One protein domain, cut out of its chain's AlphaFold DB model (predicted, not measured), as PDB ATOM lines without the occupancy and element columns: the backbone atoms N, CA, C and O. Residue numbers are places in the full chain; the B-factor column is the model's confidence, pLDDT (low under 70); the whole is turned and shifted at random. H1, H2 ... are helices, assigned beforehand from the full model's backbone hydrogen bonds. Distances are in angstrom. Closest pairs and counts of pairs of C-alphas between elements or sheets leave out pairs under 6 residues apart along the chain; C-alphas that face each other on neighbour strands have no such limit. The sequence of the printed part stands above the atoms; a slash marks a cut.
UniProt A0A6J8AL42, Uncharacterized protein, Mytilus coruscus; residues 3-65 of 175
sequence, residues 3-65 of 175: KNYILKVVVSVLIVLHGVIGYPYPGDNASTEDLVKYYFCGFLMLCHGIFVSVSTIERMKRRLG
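Overview. This is residues 3 to 65 of the 175 residues of an uncharacterized protein of Mytilus coruscus (UniProt A0A6J8AL42). H2 is the upright in the middle, with H1 and H3 reaching out as arms from its two sides, each nearly square to it, in a loose cross with few contacts. Residues 3 to 13 of H1 stick out on one side and residues 59 to 65 on the other. The printed part has 63 residues with three named helices, H1, H2, H3, and no named strand: all helix. It is only just loose, close to compact, with a radius of gyration of the C-alphas of 13.1 A, and elongated, spanning 44 by 27 by 17 A.

Along the chain. H1, residues 3 to 20, begins at C-alpha 3 (99.632, 90.527, 144.406) and is 26.3 A long. H2, residues 32 to 48, is 23.3 A long. H3, residues 54 to 63, is 14.1 A long and ends at C-alpha 63 (74.544, 124.650, 136.048).

Arrangement. H1 and H2 are close but not clearly touching, about perpendicular at 74 degrees; their closest C-alphas, of Leu 17 and Gly 42, are 6.4 A apart. H2 and H3 are likewise close but not clearly touching, about perpendicular at 84 degrees, closest at C-alphas 37 and 54, 6.8 A. H1 and H3 are apart. In H1, H2 and H3 every O i to N i+4 pair is within hydrogen-bond range.

Size, cuts and confidence. The farthest C-alphas, of Asn 4 and Arg 63, are 43.7 A apart. The printed part has no cut. The link H1 to H2 is long, H2 to H3 tight. Residues 3 to 23 have pLDDT under 70.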
ATOM      1  N   LYS A   3      99.116  89.164 144.678       35.81
ATOM      2  CA  LYS A   3      99.632  90.527 144.406       35.81
ATOM      3  C   LYS A   3      99.910  90.800 142.917       35.81
ATOM      4  O   LYS A   3      99.658  91.902 142.444       35.81
ATOM      5  N   ASN A   4     100.345  89.787 142.163       37.53
ATOM      6  CA  ASN A   4     100.661  89.929 140.735       37.53
ATOM      7  C   ASN A   4      99.419  89.982 139.827       37.53
ATOM      8  O   ASN A   4      99.488  90.566 138.750       37.53
ATOM      9  N   TYR A   5      98.284  89.417 140.251       48.12
ATOM     10  CA  TYR A   5      97.033  89.496 139.485       48.12
ATOM     11  C   TYR A   5      96.380  90.873 139.594       48.12
ATOM     12  O   TYR A   5      95.923  91.400 138.588       48.12
ATOM     13  N   ILE A   6      96.400  91.487 140.782       47.03
ATOM     14  CA  ILE A   6      95.867  92.843 140.974       47.03
ATOM     15  C   ILE A   6      96.675  93.845 140.145       47.03
ATOM     16  O   ILE A   6      96.080  94.638 139.426       47.03
ATOM     17  N   LEU A   7      98.013  93.759 140.157       42.81
ATOM     18  CA  LEU A   7      98.839  94.614 139.300       42.81
ATOM     19  C   LEU A   7      98.557  94.383 137.811       42.81
ATOM     20  O   LEU A   7      98.419  95.351 137.077       42.81
ATOM     21  N   LYS A   8      98.419  93.130 137.355       39.41
ATOM     22  CA  LYS A   8      98.102  92.843 135.946       39.41
ATOM     23  C   LYS A   8      96.733  93.382 135.530       39.41
ATOM     24  O   LYS A   8      96.637  93.976 134.469       39.41
ATOM     25  N   VAL A   9      95.701  93.240 136.364       51.97
ATOM     26  CA  VAL A   9      94.361  93.776 136.068       51.97
ATOM     27  C   VAL A   9      94.370  95.305 136.068       51.97
ATOM     28  O   VAL A   9      93.842  95.907 135.142       51.97
ATOM     29  N   VAL A  10      95.021  95.942 137.047       53.81
ATOM     30  CA  VAL A  10      95.121  97.409 137.114       53.81
ATOM     31  C   VAL A  10      95.916  97.963 135.930       53.81
ATOM     32  O   VAL A  10      95.472  98.924 135.312       53.81
ATOM     33  N   VAL A  11      97.034  97.333 135.559       50.38
ATOM     34  CA  VAL A  11      97.861  97.748 134.413       50.38
ATOM     35  C   VAL A  11      97.131  97.515 133.087       50.38
ATOM     36  O   VAL A  11      97.146  98.396 132.233       50.38
ATOM     37  N   SER A  12      96.425  96.393 132.911       47.25
ATOM     38  CA  SER A  12      95.617  96.147 131.708       47.25
ATOM     39  C   SER A  12      94.435  97.115 131.585       47.25
ATOM     40  O   SER A  12      94.157  97.585 130.486       47.25
ATOM     41  N   VAL A  13      93.778  97.473 132.693       56.38
ATOM     42  CA  VAL A  13      92.710  98.489 132.707       56.38
ATOM     43  C   VAL A  13      93.277  99.886 132.437       56.38
ATOM     44  O   VAL A  13      92.679 100.627 131.660       56.38
ATOM     45  N   LEU A  14      94.450 100.234 132.985       53.12
ATOM     46  CA  LEU A  14      95.127 101.502 132.689       53.12
ATOM     47  C   LEU A  14      95.506 101.614 131.208       53.12
ATOM     48  O   LEU A  14      95.242 102.642 130.600       53.12
ATOM     49  N   ILE A  15      96.082 100.574 130.599       52.84
ATOM     50  CA  ILE A  15      96.491 100.609 129.183       52.84
ATOM     51  C   ILE A  15      95.276 100.829 128.264       52.84
ATOM     52  O   ILE A  15      95.352 101.616 127.320       52.84
ATOM     53  N   VAL A  16      94.134 100.205 128.574       53.91
ATOM     54  CA  VAL A  16      92.873 100.414 127.838       53.91
ATOM     55  C   VAL A  16      92.306 101.820 128.088       53.91
ATOM     56  O   VAL A  16      91.861 102.482 127.157       53.91
ATOM     57  N   LEU A  17      92.380 102.328 129.318       53.09
ATOM     58  CA  LEU A  17      91.981 103.697 129.668       53.09
ATOM     59  C   LEU A  17      92.844 104.751 128.932       53.09
ATOM     60  O   LEU A  17      92.326 105.699 128.347       53.09
ATOM     61  N   HIS A  18      94.160 104.574 128.872       53.94
ATOM     62  CA  HIS A  18      95.066 105.521 128.217       53.94
ATOM     63  C   HIS A  18      94.869 105.624 126.697       53.94
ATOM     64  O   HIS A  18      95.035 106.710 126.143       53.94
ATOM     65  N   GLY A  19      94.516 104.523 126.026       52.72
ATOM     66  CA  GLY A  19      94.308 104.504 124.576       52.72
ATOM     67  C   GLY A  19      92.931 104.994 124.124       52.72
ATOM     68  O   GLY A  19      92.801 105.487 123.008       52.72
ATOM     69  N   VAL A  20      91.903 104.871 124.972       53.62
ATOM     70  CA  VAL A  20      90.506 105.101 124.560       53.62
ATOM     71  C   VAL A  20      89.983 106.469 125.021       53.62
ATOM     72  O   VAL A  20      89.189 107.079 124.314       53.62
ATOM     73  N   ILE A  21      90.427 107.001 126.170       56.41
ATOM     74  CA  ILE A  21      89.759 108.163 126.797       56.41
ATOM     75  C   ILE A  21      90.119 109.506 126.152       56.41
ATOM     76  O   ILE A  21      89.440 110.497 126.399       56.41
ATOM     77  N   GLY A  22      91.184 109.591 125.352       60.31
ATOM     78  CA  GLY A  22      91.649 110.874 124.801       60.31
ATOM     79  C   GLY A  22      92.091 111.896 125.867       60.31
ATOM     80  O   GLY A  22      92.415 113.030 125.526       60.31
ATOM     81  N   TYR A  23      92.132 111.501 127.145       64.31
ATOM     82  CA  TYR A  23      92.687 112.271 128.253       64.31
ATOM     83  C   TYR A  23      93.933 111.546 128.774       64.31
ATOM     84  O   TYR A  23      93.836 110.365 129.119       64.31
ATOM     85  N   PRO A  24      95.102 112.210 128.839       72.00
ATOM     86  CA  PRO A  24      96.287 111.611 129.435       72.00
ATOM     87  C   PRO A  24      96.054 111.384 130.931       72.00
ATOM     88  O   PRO A  24      95.393 112.185 131.596       72.00
ATOM     89  N   TYR A  25      96.596 110.290 131.465       80.00
ATOM     90  CA  TYR A  25      96.616 110.078 132.911       80.00
ATOM     91  C   TYR A  25      97.316 111.259 133.589       80.00
ATOM     92  O   TYR A  25      98.399 111.653 133.146       80.00
ATOM     93  N   PRO A  26      96.722 111.820 134.654       80.25
ATOM     94  CA  PRO A  26      97.215 113.048 135.271       80.25
ATOM     95  C   PRO A  26      98.549 112.871 136.024       80.25
ATOM     96  O   PRO A  26      99.116 113.855 136.492       80.25
ATOM     97  N   GLY A  27      99.081 111.646 136.100       82.94
ATOM     98  CA  GLY A  27     100.376 111.333 136.699       82.94
ATOM     99  C   GLY A  27     100.275 110.934 138.170       82.94
ATOM    100  O   GLY A  27      99.251 111.127 138.820       82.94
ATOM    101  N   ASP A  28     101.361 110.386 138.711       81.31
ATOM    102  CA  ASP A  28     101.382 109.869 140.090       81.31
ATOM    103  C   ASP A  28     101.342 110.976 141.153       81.31
ATOM    104  O   ASP A  28     100.943 110.741 142.291       81.31
ATOM    105  N   ASN A  29     101.689 112.204 140.762       86.25
ATOM    106  CA  ASN A  29     101.617 113.394 141.611       86.25
ATOM    107  C   ASN A  29     100.284 114.151 141.468       86.25
ATOM    108  O   ASN A  29     100.159 115.276 141.952       86.25
ATOM    109  N   ALA A  30      99.304 113.575 140.765       83.19
ATOM    110  CA  ALA A  30      98.013 114.206 140.542       83.19
ATOM    111  C   ALA A  30      97.237 114.411 141.849       83.19
ATOM    112  O   ALA A  30      97.261 113.574 142.757       83.19
ATOM    113  N   SER A  31      96.468 115.501 141.920       88.50
ATOM    114  CA  SER A  31      95.521 115.690 143.016       88.50
ATOM    115  C   SER A  31      94.471 114.575 143.010       88.50
ATOM    116  O   SER A  31      94.082 114.060 141.960       88.50
ATOM    117  N   THR A  32      93.925 114.248 144.186       81.94
ATOM    118  CA  THR A  32      92.780 113.329 144.300       81.94
ATOM    119  C   THR A  32      91.622 113.771 143.407       81.94
ATOM    120  O   THR A  32      90.928 112.938 142.832       81.94
ATOM    121  N   GLU A  33      91.418 115.080 143.261       82.94
ATOM    122  CA  GLU A  33      90.366 115.620 142.404       82.94
ATOM    123  C   GLU A  33      90.621 115.342 140.915       82.94
ATOM    124  O   GLU A  33      89.686 115.001 140.187       82.94
ATOM    125  N   ASP A  34      91.875 115.421 140.474       83.50
ATOM    126  CA  ASP A  34      92.265 115.165 139.086       83.50
ATOM    127  C   ASP A  34      92.123 113.681 138.742       83.50
ATOM    128  O   ASP A  34      91.582 113.334 137.693       83.50
ATOM    129  N   LEU A  35      92.508 112.802 139.672       83.44
ATOM    130  CA  LEU A  35      92.288 111.362 139.545       83.44
ATOM    131  C   LEU A  35      90.795 111.033 139.466       83.44
ATOM    132  O   LEU A  35      90.376 110.290 138.582       83.44
ATOM    133  N   VAL A  36      89.967 111.615 140.340       83.25
ATOM    134  CA  VAL A  36      88.509 111.402 140.309       83.25
ATOM    135  C   VAL A  36      87.914 111.852 138.974       83.25
ATOM    136  O   VAL A  36      87.110 111.119 138.400       83.25
ATOM    137  N   LYS A  37      88.321 113.016 138.448       83.56
ATOM    138  CA  LYS A  37      87.881 113.502 137.128       83.56
ATOM    139  C   LYS A  37      88.284 112.533 136.016       83.56
ATOM    140  O   LYS A  37      87.436 112.167 135.205       83.56
ATOM    141  N   TYR A  38      89.539 112.084 136.013       84.06
ATOM    142  CA  TYR A  38      90.068 111.135 135.033       84.06
ATOM    143  C   TYR A  38      89.286 109.813 135.029       84.06
ATOM    144  O   TYR A  38      88.750 109.410 133.993       84.06
ATOM    145  N   TYR A  39      89.145 109.171 136.193       85.25
ATOM    146  CA  TYR A  39      88.436 107.897 136.309       85.25
ATOM    147  C   TYR A  39      86.945 108.021 135.989       85.25
ATOM    148  O   TYR A  39      86.383 107.124 135.366       85.25
ATOM    149  N   PHE A  40      86.297 109.124 136.371       84.44
ATOM    150  CA  PHE A  40      84.881 109.337 136.076       84.44
ATOM    151  C   PHE A  40      84.619 109.535 134.575       84.44
ATOM    152  O   PHE A  40      83.704 108.918 134.030       84.44
ATOM    153  N   CYS A  41      85.443 110.333 133.883       83.75
ATOM    154  CA  CYS A  41      85.370 110.459 132.422       83.75
ATOM    155  C   CYS A  41      85.615 109.110 131.732       83.75
ATOM    156  O   CYS A  41      84.873 108.738 130.823       83.75
ATOM    157  N   GLY A  42      86.618 108.355 132.196       83.38
ATOM    158  CA  GLY A  42      86.905 107.020 131.676       83.38
ATOM    159  C   GLY A  42      85.753 106.040 131.874       83.38
ATOM    160  O   GLY A  42      85.400 105.316 130.947       83.38
ATOM    161  N   PHE A  43      85.114 106.065 133.044       84.88
ATOM    162  CA  PHE A  43      83.940 105.251 133.350       84.88
ATOM    163  C   PHE A  43      82.758 105.567 132.423       84.88
ATOM    164  O   PHE A  43      82.171 104.650 131.851       84.88
ATOM    165  N   LEU A  44      82.427 106.848 132.227       85.25
ATOM    166  CA  LEU A  44      81.327 107.253 131.340       85.25
ATOM    167  C   LEU A  44      81.538 106.778 129.903       85.25
ATOM    168  O   LEU A  44      80.602 106.323 129.246       85.25
ATOM    169  N   MET A  45      82.770 106.845 129.423       84.69
ATOM    170  CA  MET A  45      83.082 106.399 128.079       84.69
ATOM    171  C   MET A  45      83.086 104.868 127.968       84.69
ATOM    172  O   MET A  45      82.461 104.336 127.058       84.69
ATOM    173  N   LEU A  46      83.736 104.149 128.889       81.69
ATOM    174  CA  LEU A  46      83.848 102.686 128.821       81.69
ATOM    175  C   LEU A  46      82.518 101.971 129.080       81.69
ATOM    176  O   LEU A  46      82.209 100.994 128.407       81.69
ATOM    177  N   CYS A  47      81.738 102.436 130.057       86.19
ATOM    178  CA  CYS A  47      80.501 101.768 130.459       86.19
ATOM    179  C   CYS A  47      79.272 102.286 129.709       86.19
ATOM    180  O   CYS A  47      78.310 101.539 129.546       86.19
ATOM    181  N   HIS A  48      79.283 103.547 129.264       85.94
ATOM    182  CA  HIS A  48      78.109 104.182 128.658       85.94
ATOM    183  C   HIS A  48      78.348 104.731 127.244       85.94
ATOM    184  O   HIS A  48      77.403 105.225 126.634       85.94
ATOM    185  N   GLY A  49      79.572 104.672 126.707       86.06
ATOM    186  CA  GLY A  49      79.893 105.226 125.386       86.06
ATOM    187  C   GLY A  49      79.792 106.754 125.314       86.06
ATOM    188  O   GLY A  49      79.725 107.316 124.224       86.06
ATOM    189  N   ILE A  50      79.751 107.444 126.460       85.69
ATOM    190  CA  ILE A  50      79.561 108.895 126.509       85.69
ATOM    191  C   ILE A  50      80.924 109.578 126.590       85.69
ATOM    192  O   ILE A  50      81.614 109.503 127.607       85.69
ATOM    193  N   PHE A  51      81.285 110.304 125.534       85.06
ATOM    194  CA  PHE A  51      82.473 111.147 125.529       85.06
ATOM    195  C   PHE A  51      82.149 112.532 126.104       85.06
ATOM    196  O   PHE A  51      81.414 113.317 125.503       85.06
ATOM    197  N   VAL A  52      82.692 112.845 127.284       83.56
ATOM    198  CA  VAL A  52      82.478 114.133 127.960       83.56
ATOM    199  C   VAL A  52      83.817 114.729 128.366       83.56
ATOM    200  O   VAL A  52      84.662 114.043 128.934       83.56
ATOM    201  N   SER A  53      84.003 116.026 128.115       82.94
ATOM    202  CA  SER A  53      85.177 116.739 128.611       82.94
ATOM    203  C   SER A  53      85.042 117.163 130.066       82.94
ATOM    204  O   SER A  53      83.945 117.460 130.548       82.94
ATOM    205  N   VAL A  54      86.179 117.277 130.759       82.75
ATOM    206  CA  VAL A  54      86.234 117.781 132.142       82.75
ATOM    207  C   VAL A  54      85.555 119.152 132.250       82.75
ATOM    208  O   VAL A  54      84.750 119.380 133.153       82.75
ATOM    209  N   SER A  55      85.782 120.041 131.278       83.88
ATOM    210  CA  SER A  55      85.127 121.352 131.197       83.88
ATOM    211  C   SER A  55      83.603 121.249 131.108       83.88
ATOM    212  O   SER A  55      82.892 122.043 131.729       83.88
ATOM    213  N   THR A  56      83.083 120.266 130.368       87.88
ATOM    214  CA  THR A  56      81.641 120.009 130.270       87.88
ATOM    215  C   THR A  56      81.078 119.517 131.601       87.88
ATOM    216  O   THR A  56      80.041 120.024 132.027       87.88
ATOM    217  N   ILE A  57      81.780 118.624 132.303       85.12
ATOM    218  CA  ILE A  57      81.390 118.167 133.648       85.12
ATOM    219  C   ILE A  57      81.371 119.342 134.630       85.12
ATOM    220  O   ILE A  57      80.387 119.533 135.344       85.12
ATOM    221  N   GLU A  58      82.402 120.187 134.636       86.00
ATOM    222  CA  GLU A  58      82.444 121.370 135.504       86.00
ATOM    223  C   GLU A  58      81.366 122.402 135.144       86.00
ATOM    224  O   GLU A  58      80.791 123.055 136.020       86.00
ATOM    225  N   ARG A  59      81.021 122.545 133.858       89.31
ATOM    226  CA  ARG A  59      79.885 123.373 133.429       89.31
ATOM    227  C   ARG A  59      78.556 122.792 133.912       89.31
ATOM    228  O   ARG A  59      77.715 123.545 134.396       89.31
ATOM    229  N   MET A  60      78.368 121.476 133.816       89.38
ATOM    230  CA  MET A  60      77.171 120.788 134.308       89.38
ATOM    231  C   MET A  60      77.035 120.913 135.825       89.38
ATOM    232  O   MET A  60      75.965 121.294 136.288       89.38
ATOM    233  N   LYS A  61      78.114 120.687 136.587       87.75
ATOM    234  CA  LYS A  61      78.140 120.883 138.046       87.75
ATOM    235  C   LYS A  61      77.713 122.297 138.421       87.75
ATOM    236  O   LYS A  61      76.836 122.455 139.265       87.75
ATOM    237  N   ARG A  62      78.275 123.316 137.755       90.19
ATOM    238  CA  ARG A  62      77.893 124.723 137.967       90.19
ATOM    239  C   ARG A  62      76.424 124.980 137.635       90.19
ATOM    240  O   ARG A  62      75.730 125.572 138.451       90.19
ATOM    241  N   ARG A  63      75.945 124.498 136.482       94.31
ATOM    242  CA  ARG A  63      74.544 124.650 136.048       94.31
ATOM    243  C   ARG A  63      73.558 123.995 137.018       94.31
ATOM    244  O   ARG A  63      72.498 124.547 137.262       94.31
ATOM    245  N   LEU A  64      73.911 122.830 137.552       91.62
ATOM    246  CA  LEU A  64      73.095 122.073 138.503       91.62
ATOM    247  C   LEU A  64      73.281 122.537 139.958       91.62
ATOM    248  O   LEU A  64      72.657 121.981 140.855       91.62
ATOM    249  N   GLY A  65      74.166 123.506 140.222       87.12
ATOM    250  CA  GLY A  65      74.467 123.962 141.580       87.12
ATOM    251  C   GLY A  65      75.113 122.894 142.473       87.12
ATOM    252  O   GLY A  65      75.091 123.027 143.696       87.12
TER     253      GLY A  65